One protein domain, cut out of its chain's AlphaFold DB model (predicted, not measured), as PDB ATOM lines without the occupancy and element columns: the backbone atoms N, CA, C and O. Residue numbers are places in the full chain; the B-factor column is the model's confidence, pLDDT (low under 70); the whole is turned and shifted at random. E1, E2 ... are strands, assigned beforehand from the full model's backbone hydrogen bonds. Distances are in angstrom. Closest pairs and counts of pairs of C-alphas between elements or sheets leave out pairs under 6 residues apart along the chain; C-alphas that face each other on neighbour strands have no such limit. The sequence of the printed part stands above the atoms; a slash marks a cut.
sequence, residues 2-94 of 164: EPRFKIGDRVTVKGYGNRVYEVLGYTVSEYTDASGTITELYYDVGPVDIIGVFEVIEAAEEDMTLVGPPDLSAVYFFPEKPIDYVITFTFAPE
ATOM      1  N   GLU A   2     -11.074 -12.800 -31.371       77.81
ATOM      2  CA  GLU A   2     -12.406 -12.423 -30.874       77.81
ATOM      3  C   GLU A   2     -13.428 -13.487 -31.296       77.81
ATOM      4  O   GLU A   2     -13.411 -13.872 -32.465       77.81
ATOM      5  N   PRO A   3     -14.289 -13.966 -30.380       83.50
ATOM      6  CA  PRO A   3     -15.298 -14.974 -30.690       83.50
ATOM      7  C   PRO A   3     -16.346 -14.421 -31.661       83.50
ATOM      8  O   PRO A   3     -16.915 -13.348 -31.436       83.50
ATOM      9  N   ARG A   4     -16.637 -15.167 -32.729       87.69
ATOM     10  CA  ARG A   4     -17.630 -14.799 -33.746       87.69
ATOM     11  C   ARG A   4     -19.062 -14.884 -33.227       87.69
ATOM     12  O   ARG A   4     -19.881 -14.028 -33.564       87.69
ATOM     13  N   PHE A   5     -19.366 -15.920 -32.450       87.31
ATOM     14  CA  PHE A   5     -20.684 -16.152 -31.858       87.31
ATOM     15  C   PHE A   5     -20.739 -15.655 -30.414       87.31
ATOM     16  O   PHE A   5     -19.746 -15.716 -29.682       87.31
ATOM     17  N   LYS A   6     -21.909 -15.170 -30.001       88.25
ATOM     18  CA  LYS A   6     -22.184 -14.653 -28.659       88.25
ATOM     19  C   LYS A   6     -23.027 -15.642 -27.867       88.25
ATOM     20  O   LYS A   6     -23.799 -16.407 -28.432       88.25
ATOM     21  N   ILE A   7     -22.918 -15.580 -26.541       85.00
ATOM     22  CA  ILE A   7     -23.791 -16.343 -25.641       85.00
ATOM     23  C   ILE A   7     -25.257 -15.986 -25.933       85.00
ATOM     24  O   ILE A   7     -25.601 -14.806 -26.029       85.00
ATOM     25  N   GLY A   8     -26.096 -17.010 -26.088       79.88
ATOM     26  CA  GLY A   8     -27.499 -16.914 -26.494       79.88
ATOM     27  C   GLY A   8     -27.736 -16.987 -28.008       79.88
ATOM     28  O   GLY A   8     -28.884 -17.125 -28.432       79.88
ATOM     29  N   ASP A   9     -26.694 -16.914 -28.842       83.06
ATOM     30  CA  ASP A   9     -26.855 -17.114 -30.283       83.06
ATOM     31  C   ASP A   9     -27.310 -18.544 -30.573       83.06
ATOM     32  O   ASP A   9     -26.851 -19.507 -29.956       83.06
ATOM     33  N   ARG A  10     -28.205 -18.691 -31.553       86.00
ATOM     34  CA  ARG A  10     -28.653 -19.999 -32.025       86.00
ATOM     35  C   ARG A  10     -27.846 -20.428 -33.229       86.00
ATOM     36  O   ARG A  10     -27.702 -19.659 -34.178       86.00
ATOM     37  N   VAL A  11     -27.377 -21.665 -33.217       85.50
ATOM     38  CA  VAL A  11     -26.444 -22.208 -34.205       85.50
ATOM     39  C   VAL A  11     -26.819 -23.633 -34.606       85.50
ATOM     40  O   VAL A  11     -27.464 -24.359 -33.851       85.50
ATOM     41  N   THR A  12     -26.408 -24.050 -35.799       88.56
ATOM     42  CA  THR A  12     -26.282 -25.468 -36.156       88.56
ATOM     43  C   THR A  12     -24.820 -25.881 -36.058       88.56
ATOM     44  O   THR A  12     -23.929 -25.056 -36.268       88.56
ATOM     45  N   VAL A  13     -24.578 -27.160 -35.761       87.88
ATOM     46  CA  VAL A  13     -23.230 -27.743 -35.695       87.88
ATOM     47  C   VAL A  13     -23.099 -28.825 -36.759       87.88
ATOM     48  O   VAL A  13     -23.922 -29.744 -36.849       87.88
ATOM     49  N   LYS A  14     -22.057 -28.731 -37.585       87.75
ATOM     50  CA  LYS A  14     -21.750 -29.731 -38.608       87.75
ATOM     51  C   LYS A  14     -21.572 -31.111 -37.966       87.75
ATOM     52  O   LYS A  14     -20.902 -31.265 -36.956       87.75
ATOM     53  N   GLY A  15     -22.188 -32.130 -38.562       84.06
ATOM     54  CA  GLY A  15     -22.160 -33.502 -38.040       84.06
ATOM     55  C   GLY A  15     -23.290 -33.843 -37.060       84.06
ATOM     56  O   GLY A  15     -23.550 -35.024 -36.858       84.06
ATOM     57  N   TYR A  16     -24.035 -32.851 -36.556       80.50
ATOM     58  CA  TYR A  16     -25.154 -33.046 -35.617       80.50
ATOM     59  C   TYR A  16     -26.540 -32.858 -36.269       80.50
ATOM     60  O   TYR A  16     -27.542 -32.569 -35.611       80.50
ATOM     61  N   GLY A  17     -26.617 -33.051 -37.589       75.94
ATOM     62  CA  GLY A  17     -27.856 -32.930 -38.360       75.94
ATOM     63  C   GLY A  17     -28.382 -31.493 -38.438       75.94
ATOM     64  O   GLY A  17     -27.618 -30.533 -38.416       75.94
ATOM     65  N   ASN A  18     -29.706 -31.348 -38.543       75.56
ATOM     66  CA  ASN A  18     -30.383 -30.044 -38.650       75.56
ATOM     67  C   ASN A  18     -30.837 -29.495 -37.286       75.56
ATOM     68  O   ASN A  18     -31.773 -28.695 -37.215       75.56
ATOM     69  N   ARG A  19     -30.225 -29.971 -36.197       79.94
ATOM     70  CA  ARG A  19     -30.587 -29.591 -34.832       79.94
ATOM     71  C   ARG A  19     -30.047 -28.202 -34.496       79.94
ATOM     72  O   ARG A  19     -28.962 -27.830 -34.942       79.94
ATOM     73  N   VAL A  20     -30.817 -27.445 -33.713       84.12
ATOM     74  CA  VAL A  20     -30.431 -26.104 -33.257       84.12
ATOM     75  C   VAL A  20     -29.945 -26.156 -31.823       84.12
ATOM     76  O   VAL A  20     -30.606 -26.713 -30.944       84.12
ATOM     77  N   TYR A  21     -28.817 -25.498 -31.612       87.75
ATOM     78  CA  TYR A  21     -28.192 -25.319 -30.322       87.75
ATOM     79  C   TYR A  21     -28.143 -23.836 -29.967       87.75
ATOM     80  O   TYR A  21     -28.164 -22.977 -30.845       87.75
ATOM     81  N   GLU A  22     -28.085 -23.544 -28.681       88.44
ATOM     82  CA  GLU A  22     -27.814 -22.228 -28.124       88.44
ATOM     83  C   GLU A  22     -26.376 -22.193 -27.613       88.44
ATOM     84  O   GLU A  22     -25.920 -23.139 -26.969       88.44
ATOM     85  N   VAL A  23     -25.666 -21.106 -27.899       89.12
ATOM     86  CA  VAL A  23     -24.327 -20.867 -27.362       89.12
ATOM     87  C   VAL A  23     -24.432 -20.551 -25.876       89.12
ATOM     88  O   VAL A  23     -24.995 -19.529 -25.490       89.12
ATOM     89  N   LEU A  24     -23.851 -21.407 -25.043       86.38
ATOM     90  CA  LEU A  24     -23.845 -21.266 -23.587       86.38
ATOM     91  C   LEU A  24     -22.570 -20.573 -23.092       86.38
ATOM     92  O   LEU A  24     -22.604 -19.828 -22.114       86.38
ATOM     93  N   GLY A  25     -21.452 -20.798 -23.782       86.25
ATOM     94  CA  GLY A  25     -20.140 -20.284 -23.409       86.25
ATOM     95  C   GLY A  25     -19.079 -20.581 -24.463       86.25
ATOM     96  O   GLY A  25     -19.371 -21.157 -25.512       86.25
ATOM     97  N   TYR A  26     -17.846 -20.158 -24.192       90.44
ATOM     98  CA  TYR A  26     -16.691 -20.507 -25.011       90.44
ATOM     99  C   TYR A  26     -15.420 -20.589 -24.166       90.44
ATOM    100  O   TYR A  26     -15.280 -19.888 -23.160       90.44
ATOM    101  N   THR A  27     -14.484 -21.414 -24.623       86.50
ATOM    102  CA  THR A  27     -13.161 -21.598 -24.034       86.50
ATOM    103  C   THR A  27     -12.101 -21.235 -25.065       86.50
ATOM    104  O   THR A  27     -12.153 -21.681 -26.211       86.50
ATOM    105  N   VAL A  28     -11.135 -20.413 -24.651       84.62
ATOM    106  CA  VAL A  28      -9.936 -20.107 -25.440       84.62
ATOM    107  C   VAL A  28      -8.770 -20.872 -24.836       84.62
ATOM    108  O   VAL A  28      -8.428 -20.656 -23.672       84.62
ATOM    109  N   SER A  29      -8.159 -21.743 -25.630       80.94
ATOM    110  CA  SER A  29      -6.990 -22.528 -25.243       80.94
ATOM    111  C   SER A  29      -5.764 -22.014 -25.982       80.94
ATOM    112  O   SER A  29      -5.769 -21.892 -27.205       80.94
ATOM    113  N   GLU A  30      -4.698 -21.711 -25.246       85.69
ATOM    114  CA  GLU A  30      -3.424 -21.274 -25.817       85.69
ATOM    115  C   GLU A  30      -2.344 -22.317 -25.532       85.69
ATOM    116  O   GLU A  30      -2.018 -22.606 -24.379       85.69
ATOM    117  N   TYR A  31      -1.763 -22.865 -26.595       81.12
ATOM    118  CA  TYR A  31      -0.658 -23.811 -26.534       81.12
ATOM    119  C   TYR A  31       0.582 -23.149 -27.117       81.12
ATOM    120  O   TYR A  31       0.547 -22.620 -28.223       81.12
ATOM    121  N   THR A  32       1.689 -23.161 -26.379       88.00
ATOM    122  CA  THR A  32       2.966 -22.631 -26.873       88.00
ATOM    123  C   THR A  32       3.993 -23.746 -26.926       88.00
ATOM    124  O   THR A  32       4.246 -24.409 -25.919       88.00
ATOM    125  N   ASP A  33       4.602 -23.928 -28.093       85.69
ATOM    126  CA  ASP A  33       5.707 -24.853 -28.309       85.69
ATOM    127  C   ASP A  33       6.885 -24.163 -29.026       85.69
ATOM    128  O   ASP A  33       6.930 -22.942 -29.179       85.69
ATOM    129  N   ALA A  34       7.886 -24.947 -29.437       82.56
ATOM    130  CA  ALA A  34       9.070 -24.431 -30.124       82.56
ATOM    131  C   ALA A  34       8.778 -23.854 -31.528       82.56
ATOM    132  O   ALA A  34       9.638 -23.179 -32.094       82.56
ATOM    133  N   SER A  35       7.602 -24.135 -32.094       81.12
ATOM    134  CA  SER A  35       7.154 -23.679 -33.412       81.12
ATOM    135  C   SER A  35       6.285 -22.419 -33.352       81.12
ATOM    136  O   SER A  35       6.174 -21.713 -34.356       81.12
ATOM    137  N   GLY A  36       5.735 -22.086 -32.181       84.44
ATOM    138  CA  GLY A  36       4.989 -20.854 -31.945       84.44
ATOM    139  C   GLY A  36       3.872 -21.023 -30.920       84.44
ATOM    140  O   GLY A  36       3.820 -22.001 -30.176       84.44
ATOM    141  N   THR A  37       2.972 -20.041 -30.885       85.06
ATOM    142  CA  THR A  37       1.745 -20.090 -30.083       85.06
ATOM    143  C   THR A  37       0.564 -20.397 -30.993       85.06
ATOM    144  O   THR A  37       0.336 -19.692 -31.977       85.06
ATOM    145  N   ILE A  38      -0.183 -21.445 -30.657       81.38
ATOM    146  CA  ILE A  38      -1.450 -21.818 -31.278       81.38
ATOM    147  C   ILE A  38      -2.564 -21.428 -30.308       81.38
ATOM    148  O   ILE A  38      -2.518 -21.779 -29.129       81.38
ATOM    149  N   THR A  39      -3.557 -20.702 -30.810       80.19
ATOM    150  CA  THR A  39      -4.762 -20.337 -30.061       80.19
ATOM    151  C   THR A  39      -5.951 -21.053 -30.685       80.19
ATOM    152  O   THR A  39      -6.214 -20.871 -31.872       80.19
ATOM    153  N   GLU A  40      -6.671 -21.838 -29.890       82.19
ATOM    154  CA  GLU A  40      -7.888 -22.540 -30.295       82.19
ATOM    155  C   GLU A  40      -9.098 -21.978 -29.541       82.19
ATOM    156  O   GLU A  40      -8.993 -21.594 -28.373       82.19
ATOM    157  N   LEU A  41     -10.244 -21.911 -30.220       83.69
ATOM    158  CA  LEU A  41     -11.507 -21.426 -29.670       83.69
ATOM    159  C   LEU A  41     -12.576 -22.507 -29.837       83.69
ATOM    160  O   LEU A  41     -12.886 -22.908 -30.961       83.69
ATOM    161  N   TYR A  42     -13.169 -22.905 -28.717       88.88
ATOM    162  CA  TYR A  42     -14.250 -23.880 -28.662       88.88
ATOM    163  C   TYR A  42     -15.476 -23.282 -27.985       88.88
ATOM    164  O   TYR A  42     -15.358 -22.470 -27.067       88.88
ATOM    165  N   TYR A  43     -16.654 -23.682 -28.441       91.75
ATOM    166  CA  TYR A  43     -17.939 -23.237 -27.926       91.75
ATOM    167  C   TYR A  43     -18.658 -24.367 -27.209       91.75
ATOM    168  O   TYR A  43     -18.804 -25.455 -27.761       91.75
ATOM    169  N   ASP A  44     -19.191 -24.058 -26.031       91.06
ATOM    170  CA  ASP A  44     -20.154 -24.908 -25.343       91.06
ATOM    171  C   ASP A  44     -21.544 -24.567 -25.867       91.06
ATOM    172  O   ASP A  44     -22.014 -23.431 -25.718       91.06
ATOM    173  N   VAL A  45     -22.217 -25.541 -26.477       91.12
ATOM    174  CA  VAL A  45     -23.564 -25.352 -27.016       91.12
ATOM    175  C   VAL A  45     -24.533 -26.397 -26.472       91.12
ATOM    176  O   VAL A  45     -24.193 -27.568 -26.304       91.12
ATOM    177  N   GLY A  46     -25.758 -25.962 -26.175       86.94
ATOM    178  CA  GLY A  46     -26.820 -26.805 -25.625       86.94
ATOM    179  C   GLY A  46     -28.031 -26.859 -26.552       86.94
ATOM    180  O   GLY A  46     -28.341 -25.862 -27.201       86.94
ATOM    181  N   PRO A  47     -28.729 -27.996 -26.664       83.31
ATOM    182  CA  PRO A  47     -29.886 -28.103 -27.535       83.31
ATOM    183  C   PRO A  47     -31.046 -27.234 -27.046       83.31
ATOM    184  O   PRO A  47     -31.373 -27.217 -25.862       83.31
ATOM    185  N   VAL A  48     -31.715 -26.551 -27.976       76.38
ATOM    186  CA  VAL A  48     -32.859 -25.671 -27.656       76.38
ATOM    187  C   VAL A  48     -34.156 -26.467 -27.436       76.38
ATOM    188  O   VAL A  48     -35.113 -25.967 -26.848       76.38
ATOM    189  N   ASP A  49     -34.210 -27.707 -27.922       65.69
ATOM    190  CA  ASP A  49     -35.415 -28.538 -28.002       65.69
ATOM    191  C   ASP A  49     -35.605 -29.515 -26.833       65.69
ATOM    192  O   ASP A  49     -36.694 -30.069 -26.679       65.69
ATOM    193  N   ILE A  50     -34.589 -29.715 -25.986       61.34
ATOM    194  CA  ILE A  50     -34.677 -30.623 -24.839       61.34
ATOM    195  C   ILE A  50     -34.576 -29.845 -23.535       61.34
ATOM    196  O   ILE A  50     -33.548 -29.278 -23.182       61.34
ATOM    197  N   ILE A  51     -35.665 -29.883 -22.776       52.97
ATOM    198  CA  ILE A  51     -35.793 -29.172 -21.509       52.97
ATOM    199  C   ILE A  51     -35.596 -30.175 -20.381       52.97
ATOM    200  O   ILE A  51     -36.331 -31.152 -20.270       52.97
ATOM    201  N   GLY A  52     -34.582 -29.930 -19.547       47.78
ATOM    202  CA  GLY A  52     -34.248 -30.781 -18.402       47.78
ATOM    203  C   GLY A  52     -33.155 -31.825 -18.651       47.78
ATOM    204  O   GLY A  52     -32.827 -32.564 -17.726       47.78
ATOM    205  N   VAL A  53     -32.552 -31.867 -19.845       52.78
ATOM    206  CA  VAL A  53     -31.333 -32.650 -20.111       52.78
ATOM    207  C   VAL A  53     -30.200 -31.679 -20.418       52.78
ATOM    208  O   VAL A  53     -30.263 -30.935 -21.392       52.78
ATOM    209  N   PHE A  54     -29.162 -31.685 -19.585       57.56
ATOM    210  CA  PHE A  54     -27.932 -30.938 -19.844       57.56
ATOM    211  C   PHE A  54     -27.028 -31.766 -20.759       57.56
ATOM    212  O   PHE A  54     -26.057 -32.369 -20.312       57.56
ATOM    213  N   GLU A  55     -27.389 -31.848 -22.037       74.50
ATOM    214  CA  GLU A  55     -26.470 -32.316 -23.073       74.50
ATOM    215  C   GLU A  55     -25.719 -31.090 -23.600       74.50
ATOM    216  O   GLU A  55     -26.266 -30.310 -24.372       74.50
ATOM    217  N   VAL A  56     -24.493 -30.877 -23.124       85.00
ATOM    218  CA  VAL A  56     -23.607 -29.832 -23.651       85.00
ATOM    219  C   VAL A  56     -22.628 -30.500 -24.598       85.00
ATOM    220  O   VAL A  56     -22.007 -31.501 -24.236       85.00
ATOM    221  N   ILE A  57     -22.511 -29.956 -25.805       90.31
ATOM    222  CA  ILE A  57     -21.508 -30.385 -26.775       90.31
ATOM    223  C   ILE A  57     -20.510 -29.254 -27.006       90.31
ATOM    224  O   ILE A  57     -20.880 -28.079 -27.022       90.31
ATOM    225  N   GLU A  58     -19.254 -29.635 -27.194       92.25
ATOM    226  CA  GLU A  58     -18.174 -28.727 -27.562       92.25
ATOM    227  C   GLU A  58     -18.057 -28.687 -29.093       92.25
ATOM    228  O   GLU A  58     -18.051 -29.734 -29.750       92.25
ATOM    229  N   ALA A  59     -17.995 -27.490 -29.672       91.81
ATOM    230  CA  ALA A  59     -17.893 -27.294 -31.115       91.81
ATOM    231  C   ALA A  59     -16.837 -26.241 -31.470       91.81
ATOM    232  O   ALA A  59     -16.740 -25.195 -30.826       91.81
ATOM    233  N   ALA A  60     -16.063 -26.501 -32.524       89.69
ATOM    234  CA  ALA A  60     -15.152 -25.514 -33.089       89.69
ATOM    235  C   ALA A  60     -15.936 -24.427 -33.841       89.69
ATOM    236  O   ALA A  60     -16.960 -24.702 -34.469       89.69
ATOM    237  N   GLU A  61     -15.423 -23.192 -33.832       87.50
ATOM    238  CA  GLU A  61     -16.074 -22.050 -34.495       87.50
ATOM    239  C   GLU A  61     -16.357 -22.307 -35.989       87.50
ATOM    240  O   GLU A  61     -17.375 -21.867 -36.527       87.50
ATOM    241  N   GLU A  62     -15.470 -23.044 -36.662       89.50
ATOM    242  CA  GLU A  62     -15.570 -23.373 -38.089       89.50
ATOM    243  C   GLU A  62     -16.676 -24.381 -38.433       89.50
ATOM    244  O   GLU A  62     -17.159 -24.403 -39.569       89.50
ATOM    245  N   ASP A  63     -17.121 -25.169 -37.456       90.06
ATOM    246  CA  ASP A  63     -18.188 -26.157 -37.621       90.06
ATOM    247  C   ASP A  63     -19.578 -25.585 -37.303       90.06
ATOM    248  O   ASP A  63     -20.589 -26.278 -37.459       90.06
ATOM    249  N   MET A  64     -19.650 -24.320 -36.881       88.75
ATOM    250  CA  MET A  64     -20.876 -23.665 -36.439       88.75
ATOM    251  C   MET A  64     -21.431 -22.703 -37.491       88.75
ATOM    252  O   MET A  64     -20.709 -21.968 -38.164       88.75
ATOM    253  N   THR A  65     -22.757 -22.666 -37.627       89.00
ATOM    254  CA  THR A  65     -23.452 -21.705 -38.498       89.00
ATOM    255  C   THR A  65     -24.560 -20.998 -37.732       89.00
ATOM    256  O   THR A  65     -25.413 -21.653 -37.140       89.00
ATOM    257  N   LEU A  66     -24.570 -19.660 -37.765       85.12
ATOM    258  CA  LEU A  66     -25.595 -18.848 -37.105       85.12
ATOM    259  C   LEU A  66     -26.969 -19.080 -37.745       85.12
ATOM    260  O   LEU A  66     -27.135 -18.925 -38.953       85.12
ATOM    261  N   VAL A  67     -27.952 -19.390 -36.907       81.94
ATOM    262  CA  VAL A  67     -29.369 -19.534 -37.262       81.94
ATOM    263  C   VAL A  67     -30.145 -18.268 -36.904       81.94
ATOM    264  O   VAL A  67     -31.019 -17.852 -37.660       81.94
ATOM    265  N   GLY A  68     -29.830 -17.627 -35.772       67.62
ATOM    266  CA  GLY A  68     -30.463 -16.369 -35.381       67.62
ATOM    267  C   GLY A  68     -30.070 -15.869 -33.986       67.62
ATOM    268  O   GLY A  68     -29.496 -16.630 -33.206       67.62
ATOM    269  N   PRO A  69     -30.369 -14.594 -33.671       63.16
ATOM    270  CA  PRO A  69     -30.066 -13.984 -32.379       63.16
ATOM    271  C   PRO A  69     -30.937 -14.535 -31.230       63.16
ATOM    272  O   PRO A  69     -32.027 -15.063 -31.488       63.16
ATOM    273  N   PRO A  70     -30.513 -14.326 -29.966       57.34
ATOM    274  CA  PRO A  70     -31.233 -14.764 -28.763       57.34
ATOM    275  C   PRO A  70     -32.689 -14.269 -28.673       57.34
ATOM    276  O   PRO A  70     -33.544 -14.947 -28.102       57.34
ATOM    277  N   ASP A  71     -33.007 -13.126 -29.291       53.34
ATOM    278  CA  ASP A  71     -34.314 -12.455 -29.185       53.34
ATOM    279  C   ASP A  71     -35.430 -13.025 -30.088       53.34
ATOM    280  O   ASP A  71     -36.567 -12.556 -30.041       53.34
ATOM    281  N   LEU A  72     -35.175 -14.069 -30.889       47.66
ATOM    282  CA  LEU A  72     -36.219 -14.767 -31.668       47.66
ATOM    283  C   LEU A  72     -36.843 -15.940 -30.886       47.66
ATOM    284  O   LEU A  72     -37.021 -17.054 -31.395       47.66
ATOM    285  N   SER A  73     -37.201 -15.705 -29.626       42.56
ATOM    286  CA  SER A  73     -37.964 -16.647 -28.801       42.56
ATOM    287  C   SER A  73     -39.468 -16.576 -29.105       42.56
ATOM    288  O   SER A  73     -40.291 -16.236 -28.267       42.56
ATOM    289  N   ALA A  74     -39.857 -16.996 -30.308       37.19
ATOM    290  CA  ALA A  74     -41.185 -17.578 -30.515       37.19
ATOM    291  C   ALA A  74     -41.061 -19.109 -30.501       37.19
ATOM    292  O   ALA A  74     -41.369 -19.790 -31.477       37.19
ATOM    293  N   VAL A  75     -40.555 -19.655 -29.390       40.19
ATOM    294  CA  VAL A  75     -40.738 -21.076 -29.079       40.19
ATOM    295  C   VAL A  75     -42.180 -21.199 -28.597       40.19
ATOM    296  O   VAL A  75     -42.491 -20.875 -27.453       40.19
ATOM    297  N   TYR A  76     -43.087 -21.592 -29.490       37.66
ATOM    298  CA  TYR A  76     -44.443 -21.958 -29.096       37.66
ATOM    299  C   TYR A  76     -44.381 -23.266 -28.305       37.66
ATOM    300  O   TYR A  76     -44.343 -24.360 -28.863       37.66
ATOM    301  N   PHE A  77     -44.354 -23.139 -26.983       35.78
ATOM    302  CA  PHE A  77     -44.648 -24.226 -26.066       35.78
ATOM    303  C   PHE A  77     -46.134 -24.582 -26.189       35.78
ATOM    304  O   PHE A  77     -46.994 -23.843 -25.709       35.78
ATOM    305  N   PHE A  78     -46.448 -25.714 -26.814       37.28
ATOM    306  CA  PHE A  78     -47.758 -26.347 -26.681       37.28
ATOM    307  C   PHE A  78     -47.629 -27.481 -25.652       37.28
ATOM    308  O   PHE A  78     -47.090 -28.533 -25.987       37.28
ATOM    309  N   PRO A  79     -48.082 -27.298 -24.398       35.06
ATOM    310  CA  PRO A  79     -47.820 -28.234 -23.299       35.06
ATOM    311  C   PRO A  79     -48.562 -29.584 -23.383       35.06
ATOM    312  O   PRO A  79     -48.527 -30.344 -22.422       35.06
ATOM    313  N   GLU A  80     -49.224 -29.916 -24.497       34.66
ATOM    314  CA  GLU A  80     -50.150 -31.061 -24.558       34.66
ATOM    315  C   GLU A  80     -49.851 -32.121 -25.633       34.66
ATOM    316  O   GLU A  80     -50.628 -33.067 -25.764       34.66
ATOM    317  N   LYS A  81     -48.740 -32.049 -26.386       33.69
ATOM    318  CA  LYS A  81     -48.379 -33.121 -27.340       33.69
ATOM    319  C   LYS A  81     -46.879 -33.452 -27.339       33.69
ATOM    320  O   LYS A  81     -46.070 -32.534 -27.224       33.69
ATOM    321  N   PRO A  82     -46.498 -34.742 -27.471       32.88
ATOM    322  CA  PRO A  82     -45.103 -35.141 -27.629       32.88
ATOM    323  C   PRO A  82     -44.532 -34.496 -28.899       32.88
ATOM    324  O   PRO A  82     -45.170 -34.495 -29.952       32.88
ATOM    325  N   ILE A  83     -43.371 -33.866 -28.755       39.72
ATOM    326  CA  ILE A  83     -42.760 -32.999 -29.763       39.72
ATOM    327  C   ILE A  83     -41.976 -33.873 -30.747       39.72
ATOM    328  O   ILE A  83     -40.880 -34.311 -30.420       39.72
ATOM    329  N   ASP A  84     -42.518 -34.091 -31.947       30.77
ATOM    330  CA  ASP A  84     -41.786 -34.720 -33.064       30.77
ATOM    331  C   ASP A  84     -41.224 -33.700 -34.074       30.77
ATOM    332  O   ASP A  84     -40.474 -34.077 -34.972       30.77
ATOM    333  N   TYR A  85     -41.534 -32.400 -33.956       31.31
ATOM    334  CA  TYR A  85     -41.072 -31.403 -34.928       31.31
ATOM    335  C   TYR A  85     -40.786 -30.038 -34.295       31.31
ATOM    336  O   TYR A  85     -41.686 -29.347 -33.822       31.31
ATOM    337  N   VAL A  86     -39.524 -29.616 -34.371       33.31
ATOM    338  CA  VAL A  86     -39.117 -28.216 -34.218       33.31
ATOM    339  C   VAL A  86     -39.258 -27.553 -35.586       33.31
ATOM    340  O   VAL A  86     -38.576 -27.932 -36.537       33.31
ATOM    341  N   ILE A  87     -40.152 -26.570 -35.709       33.22
ATOM    342  CA  ILE A  87     -40.257 -25.754 -36.925       33.22
ATOM    343  C   ILE A  87     -39.171 -24.679 -36.862       33.22
ATOM    344  O   ILE A  87     -39.341 -23.623 -36.256       33.22
ATOM    345  N   THR A  88     -38.032 -24.957 -37.486       31.39
ATOM    346  CA  THR A  88     -36.961 -23.986 -37.707       31.39
ATOM    347  C   THR A  88     -37.250 -23.170 -38.962       31.39
ATOM    348  O   THR A  88     -37.251 -23.691 -40.077       31.39
ATOM    349  N   PHE A  89     -37.458 -21.863 -38.808       34.66
ATOM    350  CA  PHE A  89     -37.460 -20.945 -39.944       34.66
ATOM    351  C   PHE A  89     -36.011 -20.696 -40.370       34.66
ATOM    352  O   PHE A  89     -35.289 -19.934 -39.736       34.66
ATOM    353  N   THR A  90     -35.572 -21.349 -41.445       27.84
ATOM    354  CA  THR A  90     -34.356 -20.948 -42.155       27.84
ATOM    355  C   THR A  90     -34.691 -19.707 -42.969       27.84
ATOM    356  O   THR A  90     -35.269 -19.780 -44.053       27.84
ATOM    357  N   PHE A  91     -34.351 -18.536 -42.439       32.84
ATOM    358  CA  PHE A  91     -34.233 -17.361 -43.287       32.84
ATOM    359  C   PHE A  91     -32.988 -17.591 -44.136       32.84
ATOM    360  O   PHE A  91     -31.876 -17.629 -43.611       32.84
ATOM    361  N   ALA A  92     -33.177 -17.830 -45.439       30.86
ATOM    362  CA  ALA A  92     -32.065 -17.775 -46.378       30.86
ATOM    363  C   ALA A  92     -31.305 -16.469 -46.099       30.86
ATOM    364  O   ALA A  92     -31.974 -15.442 -45.922       30.86
ATOM    365  N   PRO A  93     -29.960 -16.499 -45.997       34.31
ATOM    366  CA  PRO A  93     -29.193 -15.287 -45.760       34.31
ATOM    367  C   PRO A  93     -29.668 -14.267 -46.780       34.31
ATOM    368  O   PRO A  93     -29.808 -14.617 -47.955       34.31
ATOM    369  N   GLU A  94     -30.008 -13.061 -46.322       40.88
ATOM    370  CA  GLU A  94     -30.375 -11.969 -47.211       40.88
ATOM    371  C   GLU A  94     -29.211 -11.785 -48.186       40.88
ATOM    372  O   GLU A  94     -28.220 -11.115 -47.900       40.88
TER     373      GLU A  94
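What this domain is: This is residues 2 to 94 of the 164 residues of an uncharacterized protein of Brevibacillus sp. SYP-B805 (UniProt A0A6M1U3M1). A small curled sheet, like part of a barrel, has one long two-stranded hairpin, E2 and E3, whose tip, residues 32 to 37, sticks out at one end of the longest axis. At the other end a long tail with no named element, residues 69 to 94, makes a wide loop whose turn, residues 77 to 82, also sticks out. The printed part has 93 residues with five named strands, E1 to E5 along the chain, and no named helix; the class is all strand, though 38 of the 93 residues are in named elements. The sheet's order is E4, E3, E2, E1, E5, antiparallel throughout. The whole is loose, with a radius of gyration of the C-alphas of 15.7 A, and elongated, spanning 59 by 34 by 23 A.

Where its parts are: Find C-alpha 10 at (-28.653, -19.999, -32.025); there E1 begins and runs to residue 13, 10.1 A. E2, residues 21 to 33, bends by 67 degrees at residue 24 and measures 34.0 A, ending with C-alpha 33 at (5.707, -24.853, -28.309). E3, residues 36 to 47, returns over 35.9 A. E4 is residues 57 to 60, 10.2 A, and E5 is residues 64 to 68, 12.1 A, ending with C-alpha 68 at (-30.463, -16.369, -35.381).

How they stand to each other: Look first at E1 and E2, a hairpin, where N 11 and O 21 are 2.8 A apart, within hydrogen-bond range. E2 and E3 form a hairpin over a tight link, antiparallel at 163 degrees; N 27 and O 42 are within hydrogen-bond range at 2.8 A, and so are N 33 and O 36 at 2.9 A. E3 and E4 are a hairpin at 139 degrees, with N 43 and O 59 at 2.8 A. E1, E2, E3 and E4 are a meander, each strand the antiparallel neighbour of the one before. E4 and E5 meet only through their tight link. E5 is the antiparallel neighbour of E1 at 151 degrees, with N 12 and O 65 at 2.9 A. E4 and E5 are the edge strands, and E3 and E5 are apart. The sheet is strongly twisted.

The domain as a whole: The C-alphas of Ala 34 and Glu 80, the two farthest apart, are 59.8 A from each other. Without the stretches that stand free, the body spans 43 by 34 by 24 A. The printed part has no cut, and no link between named strands is long. Look in the B-factor column: pLDDT is under 70 at residues 49 to 54 and 68 to 94, and its mean over the printed part is 70.0.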